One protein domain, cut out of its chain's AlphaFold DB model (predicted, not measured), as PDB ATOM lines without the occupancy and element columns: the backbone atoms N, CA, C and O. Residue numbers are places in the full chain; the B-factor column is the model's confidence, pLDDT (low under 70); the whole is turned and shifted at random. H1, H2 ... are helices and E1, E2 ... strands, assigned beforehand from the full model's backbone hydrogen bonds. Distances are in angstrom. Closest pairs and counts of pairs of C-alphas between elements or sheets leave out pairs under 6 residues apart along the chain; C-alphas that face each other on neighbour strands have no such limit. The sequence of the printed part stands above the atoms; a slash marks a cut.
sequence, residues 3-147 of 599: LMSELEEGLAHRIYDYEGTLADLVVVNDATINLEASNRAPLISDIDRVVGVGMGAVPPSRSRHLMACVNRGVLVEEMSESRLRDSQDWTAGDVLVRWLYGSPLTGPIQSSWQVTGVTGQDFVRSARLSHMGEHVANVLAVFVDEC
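Overview. This is residues 3 to 147 of the 599 residues of an uncharacterized protein of Arthrobacter sp. SPG23 (UniProt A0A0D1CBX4). Two small three-stranded sheets stand edge to edge, E3 near E6, as a broken wall with helices over one side: H1 packs on the sheet E1 E2 E3 and H3 on the sheet E4 E5 E6. H1 and H3 also touch each other, and H2 packs on H3, away from both sheets. The printed part has 145 residues, with three named helices and six named strands in the order E1 E2 H1 E3 H2 H3 E4 E5 E6. The first sheet runs E1 E2 E3 and is mixed, the second E4 E5 E6 and antiparallel; the class is mixed, helices and strands. The whole is compact, with a radius of gyration of the C-alphas of 15.6 A and spans of 49 by 35 by 33 A.

Along the chain. Find C-alpha 15 at (-4.124, -26.367, 54.382), where E1 begins; it runs over residues 15 to 19. E2 is residues 23 to 29, 19.4 A long, and H1 residues 42 to 52, 14.8 A. E3 takes residues 63 to 69, 20.3 A; H2 residues 72 to 82, 15.2 A; H3, residues 92 to 101, begins at C-alpha 92 (-0.394, -43.304, 48.676). E4 is residues 113 to 120, 21.1 A, and bends by 51 degrees at residue 117. E5 is residues 124 to 131, 23.4 A, and E6 residues 134 to 142, 24.7 A, ending at C-alpha 142 (-5.889, -30.965, 35.708).

Arrangement. Start with the hairpin E1 and E2, antiparallel at 164 degrees; look for N 16 and O 27, 2.8 A apart, within hydrogen-bond range. E2 and E3 are parallel at 18 degrees, with N 26 and O 65 at 2.8 A. E2, H1 and E3 form a strand-helix-strand unit, two parallel neighbour strands with a helix between, and its crossover is right-handed. H1 lies over E2 and E3 at a height over the sheet of 10.0 A, along the strands. H1 touches H3 at a steep tilt of 50 degrees, opposite ways; their closest C-alphas, Ile 44 and Gly 93, are 4.0 A apart. H2 touches H3 at a steep tilt of 51 degrees, closest at the C-alphas of Ser 82 and Asp 94, 6.0 A. H3 is on one face of the strongly twisted sheet E4 E5 E6, two layers; its closest C-alphas to E4 are Ala 92 and Trp 113, 6.1 A. E4, E5 and E6 make a meander, each strand the antiparallel neighbour of the one before: see N 116 and O 128, 2.9 A, and N 127 and O 139, 2.9 A. In H1, H2 and H3 every O i to N i+4 pair is within hydrogen-bond range.

Size, cuts and confidence. The C-alphas farthest apart, Glu 8 and Pro 108, are 49.1 A apart. The printed part has no cut. The links E2 to H1 and H3 to E4 are long. The mean pLDDT of the printed part is 76.9; look for values under 70 at residues 3 to 13, 31 to 40, 53 to 62, 87 and 103 to 110.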
ATOM      1  N   LEU A   3     -15.517 -23.602  58.235       60.75
ATOM      2  CA  LEU A   3     -14.069 -23.730  58.435       60.75
ATOM      3  C   LEU A   3     -13.814 -24.199  59.874       60.75
ATOM      4  O   LEU A   3     -14.402 -23.644  60.802       60.75
ATOM      5  N   MET A   4     -12.978 -25.223  60.068       51.88
ATOM      6  CA  MET A   4     -12.779 -25.824  61.396       51.88
ATOM      7  C   MET A   4     -11.801 -25.060  62.312       51.88
ATOM      8  O   MET A   4     -11.724 -25.380  63.497       51.88
ATOM      9  N   SER A   5     -11.102 -24.028  61.820       50.38
ATOM     10  CA  SER A   5     -10.223 -23.170  62.632       50.38
ATOM     11  C   SER A   5     -10.630 -21.691  62.549       50.38
ATOM     12  O   SER A   5     -10.227 -20.973  61.638       50.38
ATOM     13  N   GLU A   6     -11.422 -21.226  63.518       41.50
ATOM     14  CA  GLU A   6     -11.685 -19.800  63.783       41.50
ATOM     15  C   GLU A   6     -10.640 -19.252  64.782       41.50
ATOM     16  O   GLU A   6     -10.970 -18.877  65.906       41.50
ATOM     17  N   LEU A   7      -9.361 -19.235  64.401       43.31
ATOM     18  CA  LEU A   7      -8.363 -18.365  65.034       43.31
ATOM     19  C   LEU A   7      -7.987 -17.306  63.997       43.31
ATOM     20  O   LEU A   7      -7.676 -17.659  62.864       43.31
ATOM     21  N   GLU A   8      -8.101 -16.028  64.367       41.19
ATOM     22  CA  GLU A   8      -7.848 -14.833  63.543       41.19
ATOM     23  C   GLU A   8      -6.365 -14.694  63.127       41.19
ATOM     24  O   GLU A   8      -5.705 -13.698  63.416       41.19
ATOM     25  N   GLU A   9      -5.820 -15.689  62.436       42.91
ATOM     26  CA  GLU A   9      -4.507 -15.640  61.800       42.91
ATOM     27  C   GLU A   9      -4.696 -15.745  60.277       42.91
ATOM     28  O   GLU A   9      -5.634 -16.365  59.787       42.91
ATOM     29  N   GLY A  10      -3.898 -14.984  59.524       50.97
ATOM     30  CA  GLY A  10      -4.229 -14.517  58.174       50.97
ATOM     31  C   GLY A  10      -4.514 -15.583  57.103       50.97
ATOM     32  O   GLY A  10      -4.278 -16.772  57.267       50.97
ATOM     33  N   LEU A  11      -4.956 -15.109  55.931       52.31
ATOM     34  CA  LEU A  11      -5.305 -15.861  54.704       52.31
ATOM     35  C   LEU A  11      -4.156 -16.698  54.075       52.31
ATOM     36  O   LEU A  11      -4.183 -16.991  52.882       52.31
ATOM     37  N   ALA A  12      -3.119 -17.045  54.836       59.41
ATOM     38  CA  ALA A  12      -1.876 -17.651  54.373       59.41
ATOM     39  C   ALA A  12      -1.625 -19.051  54.964       59.41
ATOM     40  O   ALA A  12      -0.475 -19.464  55.103       59.41
ATOM     41  N   HIS A  13      -2.672 -19.802  55.313       67.88
ATOM     42  CA  HIS A  13      -2.509 -21.218  55.644       67.88
ATOM     43  C   HIS A  13      -2.316 -22.044  54.364       67.88
ATOM     44  O   HIS A  13      -2.932 -21.776  53.331       67.88
ATOM     45  N   ARG A  14      -1.463 -23.071  54.425       77.69
ATOM     46  CA  ARG A  14      -1.269 -24.013  53.311       77.69
ATOM     47  C   ARG A  14      -2.427 -25.007  53.185       77.69
ATOM     48  O   ARG A  14      -2.718 -25.472  52.087       77.69
ATOM     49  N   ILE A  15      -3.082 -25.338  54.300       84.19
ATOM     50  CA  ILE A  15      -4.124 -26.367  54.382       84.19
ATOM     51  C   ILE A  15      -5.373 -25.775  55.021       84.19
ATOM     52  O   ILE A  15      -5.286 -25.114  56.053       84.19
ATOM     53  N   TYR A  16      -6.527 -26.053  54.422       86.50
ATOM     54  CA  TYR A  16      -7.838 -25.633  54.901       86.50
ATOM     55  C   TYR A  16      -8.753 -26.852  55.031       86.50
ATOM     56  O   TYR A  16      -8.983 -27.559  54.050       86.50
ATOM     57  N   ASP A  17      -9.292 -27.076  56.227       86.56
ATOM     58  CA  ASP A  17     -10.238 -28.155  56.514       86.56
ATOM     59  C   ASP A  17     -11.671 -27.607  56.615       86.56
ATOM     60  O   ASP A  17     -11.981 -26.748  57.449       86.56
ATOM     61  N   TYR A  18     -12.554 -28.132  55.765       87.31
ATOM     62  CA  TYR A  18     -13.965 -27.772  55.707       87.31
ATOM     63  C   TYR A  18     -14.846 -28.958  56.083       87.31
ATOM     64  O   TYR A  18     -14.778 -30.020  55.463       87.31
ATOM     65  N   GLU A  19     -15.753 -28.735  57.031       86.56
ATOM     66  CA  GLU A  19     -16.802 -29.702  57.340       86.56
ATOM     67  C   GLU A  19     -17.951 -29.549  56.332       86.56
ATOM     68  O   GLU A  19     -18.528 -28.460  56.155       86.56
ATOM     69  N   GLY A  20     -18.264 -30.640  55.635       81.44
ATOM     70  CA  GLY A  20     -19.357 -30.698  54.670       81.44
ATOM     71  C   GLY A  20     -20.553 -31.492  55.188       81.44
ATOM     72  O   GLY A  20     -20.491 -32.206  56.184       81.44
ATOM     73  N   THR A  21     -21.684 -31.364  54.496       78.50
ATOM     74  CA  THR A  21     -22.924 -32.075  54.850       78.50
ATOM     75  C   THR A  21     -22.888 -33.557  54.472       78.50
ATOM     76  O   THR A  21     -23.519 -34.364  55.148       78.50
ATOM     77  N   LEU A  22     -22.161 -33.910  53.404       81.81
ATOM     78  CA  LEU A  22     -22.027 -35.280  52.886       81.81
ATOM     79  C   LEU A  22     -20.600 -35.831  53.011       81.81
ATOM     80  O   LEU A  22     -20.418 -37.023  53.238       81.81
ATOM     81  N   ALA A  23     -19.603 -34.964  52.856       83.88
ATOM     82  CA  ALA A  23     -18.192 -35.307  52.910       83.88
ATOM     83  C   ALA A  23     -17.387 -34.096  53.378       83.88
ATOM     84  O   ALA A  23     -17.740 -32.959  53.051       83.88
ATOM     85  N   ASP A  24     -16.310 -34.343  54.109       88.81
ATOM     86  CA  ASP A  24     -15.378 -33.297  54.523       88.81
ATOM     87  C   ASP A  24     -14.412 -32.987  53.374       88.81
ATOM     88  O   ASP A  24     -14.066 -33.872  52.589       88.81
ATOM     89  N   LEU A  25     -13.978 -31.733  53.247       89.69
ATOM     90  CA  LEU A  25     -13.083 -31.287  52.178       89.69
ATOM     91  C   LEU A  25     -11.803 -30.710  52.774       89.69
ATOM     92  O   LEU A  25     -11.847 -29.765  53.558       89.69
ATOM     93  N   VAL A  26     -10.667 -31.244  52.340       90.44
ATOM     94  CA  VAL A  26      -9.342 -30.692  52.611       90.44
ATOM     95  C   VAL A  26      -8.867 -29.968  51.363       90.44
ATOM     96  O   VAL A  26      -8.803 -30.568  50.290       90.44
ATOM     97  N   VAL A  27      -8.540 -28.685  51.490       90.06
ATOM     98  CA  VAL A  27      -7.944 -27.892  50.413       90.06
ATOM     99  C   VAL A  27      -6.485 -27.626  50.745       90.06
ATOM    100  O   VAL A  27      -6.186 -27.037  51.779       90.06
ATOM    101  N   VAL A  28      -5.581 -28.041  49.862       88.25
ATOM    102  CA  VAL A  28      -4.144 -27.768  49.958       88.25
ATOM    103  C   VAL A  28      -3.769 -26.758  48.880       88.25
ATOM    104  O   VAL A  28      -4.045 -26.971  47.699       88.25
ATOM    105  N   ASN A  29      -3.145 -25.652  49.273       83.88
ATOM    106  CA  ASN A  29      -2.610 -24.652  48.359       83.88
ATOM    107  C   ASN A  29      -1.084 -24.616  48.466       83.88
ATOM    108  O   ASN A  29      -0.530 -23.917  49.309       83.88
ATOM    109  N   ASP A  30      -0.396 -25.333  47.583       74.12
ATOM    110  CA  ASP A  30       1.070 -25.424  47.585       74.12
ATOM    111  C   ASP A  30       1.758 -24.240  46.875       74.12
ATOM    112  O   ASP A  30       2.932 -24.293  46.505       74.12
ATOM    113  N   ALA A  31       1.017 -23.148  46.654       62.56
ATOM    114  CA  ALA A  31       1.555 -21.865  46.202       62.56
ATOM    115  C   ALA A  31       1.916 -20.910  47.353       62.56
ATOM    116  O   ALA A  31       2.500 -19.855  47.104       62.56
ATOM    117  N   THR A  32       1.586 -21.251  48.603       55.81
ATOM    118  CA  THR A  32       1.954 -20.464  49.789       55.81
ATOM    119  C   THR A  32       3.258 -20.971  50.403       55.81
ATOM    120  O   THR A  32       3.438 -22.175  50.562       55.81
ATOM    121  N   ILE A  33       4.161 -20.054  50.767       51.16
ATOM    122  CA  ILE A  33       5.456 -20.358  51.398       51.16
ATOM    123  C   ILE A  33       5.220 -21.156  52.690       51.16
ATOM    124  O   ILE A  33       4.527 -20.679  53.588       51.16
ATOM    125  N   ASN A  34       5.817 -22.346  52.805       51.25
ATOM    126  CA  ASN A  34       5.830 -23.093  54.062       51.25
ATOM    127  C   ASN A  34       6.608 -22.296  55.117       51.25
ATOM    128  O   ASN A  34       7.824 -22.144  55.021       51.25
ATOM    129  N   LEU A  35       5.904 -21.795  56.134       46.19
ATOM    130  CA  LEU A  35       6.523 -21.182  57.314       46.19
ATOM    131  C   LEU A  35       7.161 -22.235  58.242       46.19
ATOM    132  O   LEU A  35       7.992 -21.891  59.080       46.19
ATOM    133  N   GLU A  36       6.824 -23.518  58.073       51.19
ATOM    134  CA  GLU A  36       7.374 -24.624  58.859       51.19
ATOM    135  C   GLU A  36       8.476 -25.367  58.087       51.19
ATOM    136  O   GLU A  36       8.231 -26.080  57.116       51.19
ATOM    137  N   ALA A  37       9.721 -25.201  58.536       46.66
ATOM    138  CA  ALA A  37      10.937 -25.652  57.855       46.66
ATOM    139  C   ALA A  37      11.246 -27.167  57.962       46.66
ATOM    140  O   ALA A  37      12.377 -27.571  57.688       46.66
ATOM    141  N   SER A  38      10.312 -28.021  58.399       53.00
ATOM    142  CA  SER A  38      10.660 -29.369  58.890       53.00
ATOM    143  C   SER A  38      10.117 -30.569  58.112       53.00
ATOM    144  O   SER A  38      10.492 -31.687  58.462       53.00
ATOM    145  N   ASN A  39       9.290 -30.408  57.072       62.62
ATOM    146  CA  ASN A  39       8.724 -31.558  56.353       62.62
ATOM    147  C   ASN A  39       9.344 -31.713  54.952       62.62
ATOM    148  O   ASN A  39       9.115 -30.882  54.082       62.62
ATOM    149  N   ARG A  40      10.141 -32.773  54.734       67.31
ATOM    150  CA  ARG A  40      10.890 -33.013  53.477       67.31
ATOM    151  C   ARG A  40      10.032 -33.438  52.269       67.31
ATOM    152  O   ARG A  40      10.570 -33.545  51.180       67.31
ATOM    153  N   ALA A  41       8.730 -33.659  52.434       79.62
ATOM    154  CA  ALA A  41       7.786 -33.914  51.339       79.62
ATOM    155  C   ALA A  41       6.348 -33.624  51.819       79.62
ATOM    156  O   ALA A  41       5.628 -34.544  52.231       79.62
ATOM    157  N   PRO A  42       5.963 -32.342  51.922       84.88
ATOM    158  CA  PRO A  42       4.710 -31.951  52.554       84.88
ATOM    159  C   PRO A  42       3.470 -32.442  51.791       84.88
ATOM    160  O   PRO A  42       2.520 -32.872  52.442       84.88
ATOM    161  N   LEU A  43       3.471 -32.461  50.454       87.62
ATOM    162  CA  LEU A  43       2.335 -32.941  49.663       87.62
ATOM    163  C   LEU A  43       2.131 -34.453  49.815       87.62
ATOM    164  O   LEU A  43       0.996 -34.878  50.039       87.62
ATOM    165  N   ILE A  44       3.199 -35.263  49.758       88.75
ATOM    166  CA  ILE A  44       3.128 -36.707  50.057       88.75
ATOM    167  C   ILE A  44       2.487 -36.922  51.434       88.75
ATOM    168  O   ILE A  44       1.511 -37.665  51.552       88.75
ATOM    169  N   SER A  45       2.969 -36.208  52.457       87.25
ATOM    170  CA  SER A  45       2.437 -36.314  53.819       87.25
ATOM    171  C   SER A  45       0.964 -35.906  53.923       87.25
ATOM    172  O   SER A  45       0.228 -36.491  54.720       87.25
ATOM    173  N   ASP A  46       0.518 -34.900  53.169       87.88
ATOM    174  CA  ASP A  46      -0.879 -34.464  53.187       87.88
ATOM    175  C   ASP A  46      -1.805 -35.493  52.556       87.88
ATOM    176  O   ASP A  46      -2.864 -35.795  53.114       87.88
ATOM    177  N   ILE A  47      -1.396 -36.043  51.411       90.00
ATOM    178  CA  ILE A  47      -2.124 -37.107  50.723       90.00
ATOM    179  C   ILE A  47      -2.247 -38.308  51.660       90.00
ATOM    180  O   ILE A  47      -3.356 -38.791  51.896       90.00
ATOM    181  N   ASP A  48      -1.137 -38.741  52.257       88.94
ATOM    182  CA  ASP A  48      -1.112 -39.872  53.182       88.94
ATOM    183  C   ASP A  48      -1.976 -39.635  54.412       88.94
ATOM    184  O   ASP A  48      -2.649 -40.550  54.879       88.94
ATOM    185  N   ARG A  49      -2.018 -38.406  54.933       84.88
ATOM    186  CA  ARG A  49      -2.882 -38.069  56.066       84.88
ATOM    187  C   ARG A  49      -4.359 -38.141  55.692       84.88
ATOM    188  O   ARG A  49      -5.154 -38.621  56.494       84.88
ATOM    189  N   VAL A  50      -4.752 -37.669  54.508       85.75
ATOM    190  CA  VAL A  50      -6.162 -37.724  54.080       85.75
ATOM    191  C   VAL A  50      -6.586 -39.160  53.773       85.75
ATOM    192  O   VAL A  50      -7.682 -39.566  54.154       85.75
ATOM    193  N   VAL A  51      -5.707 -39.937  53.143       84.38
ATOM    194  CA  VAL A  51      -5.970 -41.326  52.750       84.38
ATOM    195  C   VAL A  51      -5.860 -42.296  53.942       84.38
ATOM    196  O   VAL A  51      -6.679 -43.203  54.094       84.38
ATOM    197  N   GLY A  52      -4.880 -42.098  54.822       70.12
ATOM    198  CA  GLY A  52      -4.521 -42.997  55.925       70.12
ATOM    199  C   GLY A  52      -5.506 -43.025  57.098       70.12
ATOM    200  O   GLY A  52      -5.542 -44.011  57.834       70.12
ATOM    201  N   VAL A  53      -6.372 -42.013  57.241       56.03
ATOM    202  CA  VAL A  53      -7.432 -41.969  58.275       56.03
ATOM    203  C   VAL A  53      -8.440 -43.129  58.134       56.03
ATOM    204  O   VAL A  53      -9.139 -43.443  59.094       56.03
ATOM    205  N   GLY A  54      -8.484 -43.824  56.989       49.44
ATOM    206  CA  GLY A  54      -9.385 -44.956  56.741       49.44
ATOM    207  C   GLY A  54      -8.814 -46.367  56.953       49.44
ATOM    208  O   GLY A  54      -9.588 -47.317  56.900       49.44
ATOM    209  N   MET A  55      -7.502 -46.547  57.177       54.53
ATOM    210  CA  MET A  55      -6.866 -47.883  57.091       54.53
ATOM    211  C   MET A  55      -6.506 -48.551  58.430       54.53
ATOM    212  O   MET A  55      -6.056 -49.694  58.438       54.53
ATOM    213  N   GLY A  56      -6.719 -47.879  59.567       49.78
ATOM    214  CA  GLY A  56      -6.403 -48.432  60.898       49.78
ATOM    215  C   GLY A  56      -7.333 -48.012  62.042       49.78
ATOM    216  O   GLY A  56      -7.159 -48.473  63.168       49.78
ATOM    217  N   ALA A  57      -8.325 -47.165  61.775       51.91
ATOM    218  CA  ALA A  57      -9.318 -46.714  62.744       51.91
ATOM    219  C   ALA A  57     -10.725 -46.991  62.203       51.91
ATOM    220  O   ALA A  57     -10.894 -47.176  60.998       51.91
ATOM    221  N   VAL A  58     -11.722 -47.034  63.095       51.56
ATOM    222  CA  VAL A  58     -13.148 -47.098  62.731       51.56
ATOM    223  C   VAL A  58     -13.381 -46.143  61.555       51.56
ATOM    224  O   VAL A  58     -13.023 -44.970  61.699       51.56
ATOM    225  N   PRO A  59     -13.908 -46.619  60.407       54.50
ATOM    226  CA  PRO A  59     -14.058 -45.778  59.231       54.50
ATOM    227  C   PRO A  59     -14.807 -44.509  59.644       54.50
ATOM    228  O   PRO A  59     -15.834 -44.616  60.329       54.50
ATOM    229  N   PRO A  60     -14.281 -43.317  59.315       56.03
ATOM    230  CA  PRO A  60     -14.933 -42.077  59.691       56.03
ATOM    231  C   PRO A  60     -16.376 -42.112  59.185       56.03
ATOM    232  O   PRO A  60     -16.655 -42.602  58.092       56.03
ATOM    233  N   SER A  61     -17.313 -41.587  59.974       59.50
ATOM    234  CA  SER A  61     -18.737 -41.562  59.613       59.50
ATOM    235  C   SER A  61     -19.033 -40.770  58.330       59.50
ATOM    236  O   SER A  61     -20.175 -40.768  57.873       59.50
ATOM    237  N   ARG A  62     -18.032 -40.074  57.769       69.19
ATOM    238  CA  ARG A  62     -18.105 -39.271  56.547       69.19
ATOM    239  C   ARG A  62     -16.880 -39.509  55.665       69.19
ATOM    240  O   ARG A  62     -15.761 -39.630  56.161       69.19
ATOM    241  N   SER A  63     -17.106 -39.532  54.356       77.06
ATOM    242  CA  SER A  63     -16.050 -39.551  53.342       77.06
ATOM    243  C   SER A  63     -15.252 -38.245  53.380       77.06
ATOM    244  O   SER A  63     -15.815 -37.192  53.678       77.06
ATOM    245  N   ARG A  64     -13.958 -38.285  53.041       86.12
ATOM    246  CA  ARG A  64     -13.097 -37.093  52.966       86.12
ATOM    247  C   ARG A  64     -12.574 -36.909  51.543       86.12
ATOM    248  O   ARG A  64     -12.096 -37.861  50.932       86.12
ATOM    249  N   HIS A  65     -12.676 -35.696  51.015       89.38
ATOM    250  CA  HIS A  65     -12.162 -35.301  49.707       89.38
ATOM    251  C   HIS A  65     -10.928 -34.413  49.864       89.38
ATOM    252  O   HIS A  65     -10.829 -33.640  50.816       89.38
ATOM    253  N   LEU A  66     -10.005 -34.510  48.910       91.25
ATOM    254  CA  LEU A  66      -8.823 -33.662  48.814       91.25
ATOM    255  C   LEU A  66      -8.882 -32.870  47.509       91.25
ATOM    256  O   LEU A  66      -9.043 -33.450  46.437       91.25
ATOM    257  N   MET A  67      -8.706 -31.558  47.606       92.69
ATOM    258  CA  MET A  67      -8.434 -30.679  46.478       92.69
ATOM    259  C   MET A  67      -7.070 -30.033  46.703       92.69
ATOM    260  O   MET A  67      -6.880 -29.326  47.685       92.69
ATOM    261  N   ALA A  68      -6.119 -30.274  45.807       90.94
ATOM    262  CA  ALA A  68      -4.771 -29.731  45.924       90.94
ATOM    263  C   ALA A  68      -4.430 -28.878  44.696       90.94
ATOM    264  O   ALA A  68      -4.552 -29.340  43.563       90.94
ATOM    265  N   CYS A  69      -3.994 -27.641  44.927       89.31
ATOM    266  CA  CYS A  69      -3.354 -26.803  43.919       89.31
ATOM    267  C   CYS A  69      -1.843 -26.950  44.085       89.31
ATOM    268  O   CYS A  69      -1.288 -26.502  45.090       89.31
ATOM    269  N   VAL A  70      -1.195 -27.620  43.135       86.75
ATOM    270  CA  VAL A  70       0.205 -28.035  43.255       86.75
ATOM    271  C   VAL A  70       1.036 -27.368  42.170       86.75
ATOM    272  O   VAL A  70       0.738 -27.488  40.982       86.75
ATOM    273  N   ASN A  71       2.116 -26.699  42.570       83.44
ATOM    274  CA  ASN A  71       3.106 -26.193  41.628       83.44
ATOM    275  C   ASN A  71       3.971 -27.338  41.089       83.44
ATOM    276  O   ASN A  71       4.447 -28.182  41.847       83.44
ATOM    277  N   ARG A  72       4.271 -27.327  39.785       79.62
ATOM    278  CA  ARG A  72       5.082 -28.372  39.131       79.62
ATOM    279  C   ARG A  72       6.473 -28.549  39.762       79.62
ATOM    280  O   ARG A  72       6.980 -29.665  39.793       79.62
ATOM    281  N   GLY A  73       7.059 -27.478  40.306       81.81
ATOM    282  CA  GLY A  73       8.326 -27.529  41.049       81.81
ATOM    283  C   GLY A  73       8.268 -28.422  42.293       81.81
ATOM    284  O   GLY A  73       9.178 -29.215  42.503       81.81
ATOM    285  N   VAL A  74       7.157 -28.394  43.036       85.06
ATOM    286  CA  VAL A  74       6.952 -29.262  44.211       85.06
ATOM    287  C   VAL A  74       6.930 -30.731  43.792       85.06
ATOM    288  O   VAL A  74       7.590 -31.561  44.410       85.06
ATOM    289  N   LEU A  75       6.259 -31.059  42.680       86.50
ATOM    290  CA  LEU A  75       6.263 -32.429  42.148       86.50
ATOM    291  C   LEU A  75       7.675 -32.904  41.781       86.50
ATOM    292  O   LEU A  75       7.979 -34.079  41.962       86.50
ATOM    293  N   VAL A  76       8.541 -32.024  41.262       84.50
ATOM    294  CA  VAL A  76       9.943 -32.356  40.942       84.50
ATOM    295  C   VAL A  76      10.734 -32.653  42.218       84.50
ATOM    296  O   VAL A  76      11.447 -33.658  42.274       84.50
ATOM    297  N   GLU A  77      10.611 -31.790  43.224       84.12
ATOM    298  CA  GLU A  77      11.324 -31.897  44.500       84.12
ATOM    299  C   GLU A  77      10.906 -33.158  45.257       84.12
ATOM    300  O   GLU A  77      11.744 -34.004  45.576       84.12
ATOM    301  N   GLU A  78       9.605 -33.361  45.444       87.19
ATOM    302  CA  GLU A  78       9.083 -34.526  46.160       87.19
ATOM    303  C   GLU A  78       9.303 -35.829  45.390       87.19
ATOM    304  O   GLU A  78       9.546 -36.875  45.995       87.19
ATOM    305  N   MET A  79       9.323 -35.786  44.054       85.44
ATOM    306  CA  MET A  79       9.710 -36.953  43.268       85.44
ATOM    307  C   MET A  79      11.185 -37.325  43.485       85.44
ATOM    308  O   MET A  79      11.531 -38.507  43.489       85.44
ATOM    309  N   SER A  80      12.074 -36.350  43.689       83.38
ATOM    310  CA  SER A  80      13.483 -36.637  43.980       83.38
ATOM    311  C   SER A  80      13.653 -37.363  45.319       83.38
ATOM    312  O   SER A  80      14.403 -38.336  45.390       83.38
ATOM    313  N   GLU A  81      12.864 -36.990  46.327       79.69
ATOM    314  CA  GLU A  81      12.807 -37.659  47.630       79.69
ATOM    315  C   GLU A  81      12.165 -39.056  47.518       79.69
ATOM    316  O   GLU A  81      12.712 -40.040  48.019       79.69
ATOM    317  N   SER A  82      11.062 -39.196  46.771       78.81
ATOM    318  CA  SER A  82      10.400 -40.492  46.529       78.81
ATOM    319  C   SER A  82      11.276 -41.486  45.743       78.81
ATOM    320  O   SER A  82      11.083 -42.704  45.821       78.81
ATOM    321  N   ARG A  83      12.271 -41.019  44.971       78.12
ATOM    322  CA  ARG A  83      13.253 -41.901  44.299       78.12
ATOM    323  C   ARG A  83      14.216 -42.581  45.263       78.12
ATOM    324  O   ARG A  83      14.757 -43.620  44.900       78.12
ATOM    325  N   LEU A  84      14.441 -42.003  46.441       77.44
ATOM    326  CA  LEU A  84      15.355 -42.551  47.444       77.44
ATOM    327  C   LEU A  84      14.725 -43.698  48.249       77.44
ATOM    328  O   LEU A  84      15.444 -44.397  48.956       77.44
ATOM    329  N   ARG A  85      13.401 -43.887  48.154       75.25
ATOM    330  CA  ARG A  85      12.653 -44.929  48.869       75.25
ATOM    331  C   ARG A  85      12.534 -46.211  48.049       75.25
ATOM    332  O   ARG A  85      12.210 -46.170  46.856       75.25
ATOM    333  N   ASP A  86      12.702 -47.346  48.723       75.00
ATOM    334  CA  ASP A  86      12.447 -48.664  48.149       75.00
ATOM    335  C   ASP A  86      10.959 -48.842  47.823       75.00
ATOM    336  O   ASP A  86      10.077 -48.318  48.504       75.00
ATOM    337  N   SER A  87      10.653 -49.601  46.766       69.50
ATOM    338  CA  SER A  87       9.278 -49.738  46.261       69.50
ATOM    339  C   SER A  87       8.301 -50.421  47.213       69.50
ATOM    340  O   SER A  87       7.095 -50.344  46.996       69.50
ATOM    341  N   GLN A  88       8.808 -51.107  48.236       70.75
ATOM    342  CA  GLN A  88       7.998 -51.752  49.271       70.75
ATOM    343  C   GLN A  88       7.496 -50.754  50.327       70.75
ATOM    344  O   GLN A  88       6.486 -51.026  50.967       70.75
ATOM    345  N   ASP A  89       8.138 -49.587  50.444       79.69
ATOM    346  CA  ASP A  89       7.810 -48.548  51.430       79.69
ATOM    347  C   ASP A  89       6.988 -47.397  50.830       79.69
ATOM    348  O   ASP A  89       6.802 -46.355  51.462       79.69
ATOM    349  N   TRP A  90       6.520 -47.540  49.587       86.00
ATOM    350  CA  TRP A  90       5.739 -46.491  48.940       86.00
ATOM    351  C   TRP A  90       4.376 -46.329  49.598       86.00
ATOM    352  O   TRP A  90       3.623 -47.282  49.788       86.00
ATOM    353  N   THR A  91       4.052 -45.077  49.879       88.38
ATOM    354  CA  THR A  91       2.767 -44.625  50.410       88.38
ATOM    355  C   THR A  91       1.790 -44.238  49.291       88.38
ATOM    356  O   THR A  91       2.127 -44.280  48.103       88.38
ATOM    357  N   ALA A  92       0.567 -43.829  49.646       89.62
ATOM    358  CA  ALA A  92      -0.394 -43.304  48.676       89.62
ATOM    359  C   ALA A  92       0.139 -42.030  47.999       89.62
ATOM    360  O   ALA A  92       0.041 -41.890  46.776       89.62
ATOM    361  N   GLY A  93       0.741 -41.130  48.784       89.69
ATOM    362  CA  GLY A  93       1.382 -39.912  48.304       89.69
ATOM    363  C   GLY A  93       2.520 -40.201  47.332       89.69
ATOM    364  O   GLY A  93       2.551 -39.615  46.250       89.69
ATOM    365  N   ASP A  94       3.398 -41.158  47.655       88.44
ATOM    366  CA  ASP A  94       4.519 -41.552  46.787       88.44
ATOM    367  C   ASP A  94       4.044 -41.978  45.386       88.44
ATOM    368  O   ASP A  94       4.555 -41.504  44.365       88.44
ATOM    369  N   VAL A  95       3.047 -42.869  45.317       89.44
ATOM    370  CA  VAL A  95       2.558 -43.396  44.033       89.44
ATOM    371  C   VAL A  95       1.822 -42.313  43.234       89.44
ATOM    372  O   VAL A  95       1.980 -42.246  42.010       89.44
ATOM    373  N   LEU A  96       1.064 -41.432  43.897       90.69
ATOM    374  CA  LEU A  96       0.362 -40.335  43.228       90.69
ATOM    375  C   LEU A  96       1.313 -39.258  42.702       90.69
ATOM    376  O   LEU A  96       1.169 -38.865  41.547       90.69
ATOM    377  N   VAL A  97       2.315 -38.826  43.474       90.25
ATOM    378  CA  VAL A  97       3.320 -37.854  43.000       90.25
ATOM    379  C   VAL A  97       4.088 -38.407  41.797       90.25
ATOM    380  O   VAL A  97       4.258 -37.704  40.800       90.25
ATOM    381  N   ARG A  98       4.471 -39.690  41.822       88.31
ATOM    382  CA  ARG A  98       5.113 -40.372  40.681       88.31
ATOM    383  C   ARG A  98       4.240 -40.388  39.428       88.31
ATOM    384  O   ARG A  98       4.746 -40.131  38.332       88.31
ATOM    385  N   TRP A  99       2.951 -40.687  39.591       88.50
ATOM    386  CA  TRP A  99       1.981 -40.679  38.497       88.50
ATOM    387  C   TRP A  99       1.774 -39.268  37.928       88.50
ATOM    388  O   TRP A  99       1.851 -39.090  36.711       88.50
ATOM    389  N   LEU A 100       1.590 -38.262  38.788       88.50
ATOM    390  CA  LEU A 100       1.411 -36.858  38.396       88.50
ATOM    391  C   LEU A 100       2.649 -36.282  37.697       88.50
ATOM    392  O   LEU A 100       2.514 -35.525  36.740       88.50
ATOM    393  N   TYR A 101       3.850 -36.683  38.121       85.38
ATOM    394  CA  TYR A 101       5.105 -36.314  37.459       85.38
ATOM    395  C   TYR A 101       5.249 -36.936  36.056       85.38
ATOM    396  O   TYR A 101       6.052 -36.472  35.247       85.38
ATOM    397  N   GLY A 102       4.490 -37.993  35.749       77.75
ATOM    398  CA  GLY A 102       4.589 -38.723  34.484       77.75
ATOM    399  C   GLY A 102       5.741 -39.732  34.432       77.75
ATOM    400  O   GLY A 102       6.132 -40.151  33.343       77.75
ATOM    401  N   SER A 103       6.295 -40.146  35.580       65.00
ATOM    402  CA  SER A 103       7.253 -41.258  35.599       65.00
ATOM    403  C   SER A 103       6.495 -42.539  35.250       65.00
ATOM    404  O   SER A 103       5.469 -42.811  35.881       65.00
ATOM    405  N   PRO A 104       6.960 -43.352  34.285       59.06
ATOM    406  CA  PRO A 104       6.304 -44.615  34.009       59.06
ATOM    407  C   PRO A 104       6.307 -45.441  35.299       59.06
ATOM    408  O   PRO A 104       7.354 -45.659  35.911       59.06
ATOM    409  N   LEU A 105       5.127 -45.909  35.714       58.88
ATOM    410  CA  LEU A 105       4.947 -46.815  36.860       58.88
ATOM    411  C   LEU A 105       5.528 -48.219  36.576       58.88
ATOM    412  O   LEU A 105       5.175 -49.197  37.228       58.88
ATOM    413  N   THR A 106       6.421 -48.340  35.588       44.69
ATOM    414  CA  THR A 106       7.120 -49.564  35.213       44.69
ATOM    415  C   THR A 106       8.261 -49.818  36.196       44.69
ATOM    416  O   THR A 106       9.428 -49.556  35.915       44.69
ATOM    417  N   GLY A 107       7.894 -50.313  37.372       46.94
ATOM    418  CA  GLY A 107       8.764 -51.012  38.313       46.94
ATOM    419  C   GLY A 107       8.116 -52.347  38.698       46.94
ATOM    420  O   GLY A 107       6.927 -52.537  38.429       46.94
ATOM    421  N   PRO A 108       8.864 -53.301  39.280       44.94
ATOM    422  CA  PRO A 108       8.295 -54.577  39.697       44.94
ATOM    423  C   PRO A 108       7.116 -54.339  40.651       44.94
ATOM    424  O   PRO A 108       7.208 -53.568  41.603       44.94
ATOM    425  N   ILE A 109       6.001 -54.998  40.339       54.00
ATOM    426  CA  ILE A 109       4.696 -54.965  41.010       54.00
ATOM    427  C   ILE A 109       4.849 -55.481  42.453       54.00
ATOM    428  O   ILE A 109       4.565 -56.643  42.732       54.00
ATOM    429  N   GLN A 110       5.382 -54.663  43.363       61.50
ATOM    430  CA  GLN A 110       5.580 -55.044  44.770       61.50
ATOM    431  C   GLN A 110       5.080 -54.007  45.785       61.50
ATOM    432  O   GLN A 110       5.069 -54.317  46.971       61.50
ATOM    433  N   SER A 111       4.630 -52.821  45.356       73.75
ATOM    434  CA  SER A 111       3.957 -51.887  46.269       73.75
ATOM    435  C   SER A 111       2.528 -52.353  46.559       73.75
ATOM    436  O   SER A 111       1.818 -52.810  45.653       73.75
ATOM    437  N   SER A 112       2.096 -52.203  47.815       83.69
ATOM    438  CA  SER A 112       0.696 -52.370  48.211       83.69
ATOM    439  C   SER A 112      -0.200 -51.288  47.603       83.69
ATOM    440  O   SER A 112      -1.386 -51.536  47.400       83.69
ATOM    441  N   TRP A 113       0.356 -50.122  47.269       87.75
ATOM    442  CA  TRP A 113      -0.340 -49.006  46.636       87.75
ATOM    443  C   TRP A 113      -0.169 -49.012  45.121       87.75
ATOM    444  O   TRP A 113       0.943 -49.140  44.604       87.75
ATOM    445  N   GLN A 114      -1.272 -48.841  44.393       87.31
ATOM    446  CA  GLN A 114      -1.274 -48.865  42.933       87.31
ATOM    447  C   GLN A 114      -2.188 -47.791  42.346       87.31
ATOM    448  O   GLN A 114      -3.254 -47.486  42.878       87.31
ATOM    449  N   VAL A 115      -1.768 -47.249  41.202       88.31
ATOM    450  CA  VAL A 115      -2.577 -46.363  40.362       88.31
ATOM    451  C   VAL A 115      -2.931 -47.127  39.092       88.31
ATOM    452  O   VAL A 115      -2.054 -47.551  38.340       88.31
ATOM    453  N   THR A 116      -4.224 -47.342  38.875       86.88
ATOM    454  CA  THR A 116      -4.766 -48.149  37.772       86.88
ATOM    455  C   THR A 116      -5.862 -47.393  37.028       86.88
ATOM    456  O   THR A 116      -6.310 -46.340  37.479       86.88
ATOM    457  N   GLY A 117      -6.290 -47.907  35.868       79.81
ATOM    458  CA  GLY A 117      -7.386 -47.303  35.101       79.81
ATOM    459  C   GLY A 117      -7.095 -45.865  34.668       79.81
ATOM    460  O   GLY A 117      -7.975 -45.015  34.751       79.81
ATOM    461  N   VAL A 118      -5.848 -45.582  34.274       86.25
ATOM    462  CA  VAL A 118      -5.434 -44.241  33.845       86.25
ATOM    463  C   VAL A 118      -6.105 -43.908  32.517       86.25
ATOM    464  O   VAL A 118      -5.924 -44.630  31.536       86.25
ATOM    465  N   THR A 119      -6.867 -42.818  32.487       86.56
ATOM    466  CA  THR A 119      -7.587 -42.343  31.296       86.56
ATOM    467  C   THR A 119      -7.513 -40.822  31.198       86.56
ATOM    468  O   THR A 119      -7.181 -40.147  32.177       86.56
ATOM    469  N   GLY A 120      -7.803 -40.270  30.020       85.56
ATOM    470  CA  GLY A 120      -7.749 -38.834  29.749       85.56
ATOM    471  C   GLY A 120      -6.684 -38.454  28.717       85.56
ATOM    472  O   GLY A 120      -6.236 -39.288  27.935       85.56
ATOM    473  N   GLN A 121      -6.318 -37.175  28.718       85.62
ATOM    474  CA  GLN A 121      -5.367 -36.531  27.808       85.62
ATOM    475  C   GLN A 121      -4.213 -35.900  28.608       85.62
ATOM    476  O   GLN A 121      -4.176 -35.972  29.835       85.62
ATOM    477  N   ASP A 122      -3.258 -35.252  27.944       83.38
ATOM    478  CA  ASP A 122      -2.111 -34.636  28.629       83.38
ATOM    479  C   ASP A 122      -2.503 -33.506  29.598       83.38
ATOM    480  O   ASP A 122      -1.886 -33.371  30.649       83.38
ATOM    481  N   PHE A 123      -3.576 -32.768  29.310       86.88
ATOM    482  CA  PHE A 123      -4.055 -31.650  30.134       86.88
ATOM    483  C   PHE A 123      -5.082 -32.048  31.210       86.88
ATOM    484  O   PHE A 123      -5.364 -31.274  32.126       86.88
ATOM    485  N   VAL A 124      -5.654 -33.252  31.128       90.81
ATOM    486  CA  VAL A 124      -6.595 -33.772  32.128       90.81
ATOM    487  C   VAL A 124      -6.493 -35.285  32.216       90.81
ATOM    488  O   VAL A 124      -6.697 -35.991  31.232       90.81
ATOM    489  N   ARG A 125      -6.206 -35.802  33.408       90.25
ATOM    490  CA  ARG A 125      -6.038 -37.239  33.639       90.25
ATOM    491  C   ARG A 125      -6.886 -37.688  34.807       90.25
ATOM    492  O   ARG A 125      -7.034 -36.974  35.792       90.25
ATOM    493  N   SER A 126      -7.395 -38.903  34.712       92.31
ATOM    494  CA  SER A 126      -8.024 -39.586  35.832       92.31
ATOM    495  C   SER A 126      -7.374 -40.930  36.065       92.31
ATOM    496  O   SER A 126      -6.854 -41.546  35.134       92.31
ATOM    497  N   ALA A 127      -7.387 -41.367  37.315       91.44
ATOM    498  CA  ALA A 127      -6.934 -42.689  37.687       91.44
ATOM    499  C   ALA A 127      -7.605 -43.165  38.975       91.44
ATOM    500  O   ALA A 127      -8.225 -42.397  39.717       91.44
ATOM    501  N   ARG A 128      -7.442 -44.456  39.250       90.94
ATOM    502  CA  ARG A 128      -7.942 -45.120  40.445       90.94
ATOM    503  C   ARG A 128      -6.787 -45.482  41.364       90.94
ATOM    504  O   ARG A 128      -5.903 -46.237  40.964       90.94
ATOM    505  N   LEU A 129      -6.834 -44.980  42.593       91.12
ATOM    506  CA  LEU A 129      -5.922 -45.377  43.658       91.12
ATOM    507  C   LEU A 129      -6.474 -46.623  44.356       91.12
ATOM    508  O   LEU A 129      -7.632 -46.634  44.793       91.12
ATOM    509  N   SER A 130      -5.645 -47.653  44.477       90.00
ATOM    510  CA  SER A 130      -5.956 -48.874  45.212       90.00
ATOM    511  C   SER A 130      -4.868 -49.236  46.217       90.00
ATOM    512  O   SER A 130      -3.691 -48.937  46.010       90.00
ATOM    513  N   HIS A 131      -5.274 -49.901  47.297       89.31
ATOM    514  CA  HIS A 131      -4.388 -50.489  48.296       89.31
ATOM    515  C   HIS A 131      -4.702 -51.980  48.429       89.31
ATOM    516  O   HIS A 131      -5.848 -52.354  48.656       89.31
ATOM    517  N   MET A 132      -3.702 -52.844  48.244       86.31
ATOM    518  CA  MET A 132      -3.843 -54.309  48.283       86.31
ATOM    519  C   MET A 132      -4.966 -54.841  47.368       86.31
ATOM    520  O   MET A 132      -5.599 -55.852  47.657       86.31
ATOM    521  N   GLY A 133      -5.211 -54.154  46.246       82.81
ATOM    522  CA  GLY A 133      -6.262 -54.482  45.276       82.81
ATOM    523  C   GLY A 133      -7.637 -53.867  45.566       82.81
ATOM    524  O   GLY A 133      -8.492 -53.882  44.682       82.81
ATOM    525  N   GLU A 134      -7.850 -53.273  46.740       86.88
ATOM    526  CA  GLU A 134      -9.102 -52.596  47.088       86.88
ATOM    527  C   GLU A 134      -9.089 -51.132  46.644       86.88
ATOM    528  O   GLU A 134      -8.071 -50.446  46.720       86.88
ATOM    529  N   HIS A 135     -10.227 -50.642  46.153       88.00
ATOM    530  CA  HIS A 135     -10.371 -49.250  45.725       88.00
ATOM    531  C   HIS A 135     -10.386 -48.306  46.927       88.00
ATOM    532  O   HIS A 135     -11.180 -48.489  47.844       88.00
ATOM    533  N   VAL A 136      -9.550 -47.269  46.874       88.75
ATOM    534  CA  VAL A 136      -9.431 -46.263  47.937       88.75
ATOM    535  C   VAL A 136      -9.963 -44.907  47.481       88.75
ATOM    536  O   VAL A 136     -10.762 -44.291  48.180       88.75
ATOM    537  N   ALA A 137      -9.538 -44.433  46.307       89.44
ATOM    538  CA  ALA A 137      -9.932 -43.119  45.811       89.44
ATOM    539  C   ALA A 137      -9.968 -43.054  44.282       89.44
ATOM    540  O   ALA A 137      -9.256 -43.780  43.584       89.44
ATOM    541  N   ASN A 138     -10.803 -42.155  43.767       90.69
ATOM    542  CA  ASN A 138     -10.719 -41.685  42.388       90.69
ATOM    543  C   ASN A 138      -9.923 -40.383  42.383       90.69
ATOM    544  O   ASN A 138     -10.175 -39.505  43.208       90.69
ATOM    545  N   VAL A 139      -8.971 -40.269  41.465       91.56
ATOM    546  CA  VAL A 139      -8.076 -39.119  41.375       91.56
ATOM    547  C   VAL A 139      -8.271 -38.451  40.028       91.56
ATOM    548  O   VAL A 139      -8.222 -39.116  38.996       91.56
ATOM    549  N   LEU A 140      -8.486 -37.137  40.052       92.50
ATOM    550  CA  LEU A 140      -8.580 -36.282  38.877       92.50
ATOM    551  C   LEU A 140      -7.463 -35.241  38.946       92.50
ATOM    552  O   LEU A 140      -7.352 -34.514  39.930       92.50
ATOM    553  N   ALA A 141      -6.657 -35.167  37.895       91.19
ATOM    554  CA  ALA A 141      -5.574 -34.212  37.740       91.19
ATOM    555  C   ALA A 141      -5.865 -33.298  36.548       91.19
ATOM    556  O   ALA A 141      -6.177 -33.780  35.458       91.19
ATOM    557  N   VAL A 142      -5.749 -31.986  36.753       90.00
ATOM    558  CA  VAL A 142      -5.889 -30.965  35.708       90.00
ATOM    559  C   VAL A 142      -4.569 -30.212  35.610       90.00
ATOM    560  O   VAL A 142      -4.130 -29.609  36.588       90.00
ATOM    561  N   PHE A 143      -3.943 -30.248  34.437       86.75
ATOM    562  CA  PHE A 143      -2.670 -29.582  34.177       86.75
ATOM    563  C   PHE A 143      -2.945 -28.241  33.501       86.75
ATOM    564  O   PHE A 143      -3.218 -28.158  32.304       86.75
ATOM    565  N   VAL A 144      -2.940 -27.180  34.309       81.19
ATOM    566  CA  VAL A 144      -3.338 -25.824  33.892       81.19
ATOM    567  C   VAL A 144      -2.320 -25.193  32.932       81.19
ATOM    568  O   VAL A 144      -2.638 -24.241  32.230       81.19
ATOM    569  N   ASP A 145      -1.102 -25.730  32.888       78.19
ATOM    570  CA  ASP A 145       0.006 -25.285  32.048       78.19
ATOM    571  C   ASP A 145       0.082 -26.008  30.697       78.19
ATOM    572  O   ASP A 145       1.008 -25.725  29.946       78.19
ATOM    573  N   GLU A 146      -0.842 -26.916  30.356       84.50
ATOM    574  CA  GLU A 146      -0.772 -27.703  29.110       84.50
ATOM    575  C   GLU A 146      -1.604 -27.128  27.946       84.50
ATOM    576  O   GLU A 146      -1.268 -27.352  26.778       84.50
ATOM    577  N   CYS A 147      -2.634 -26.327  28.229       88.19
ATOM    578  CA  CYS A 147      -3.450 -25.647  27.214       88.19
ATOM    579  C   CYS A 147      -3.209 -24.134  27.242       88.19
ATOM    580  O   CYS A 147      -3.128 -23.536  28.313       88.19
TER     581      CYS A 147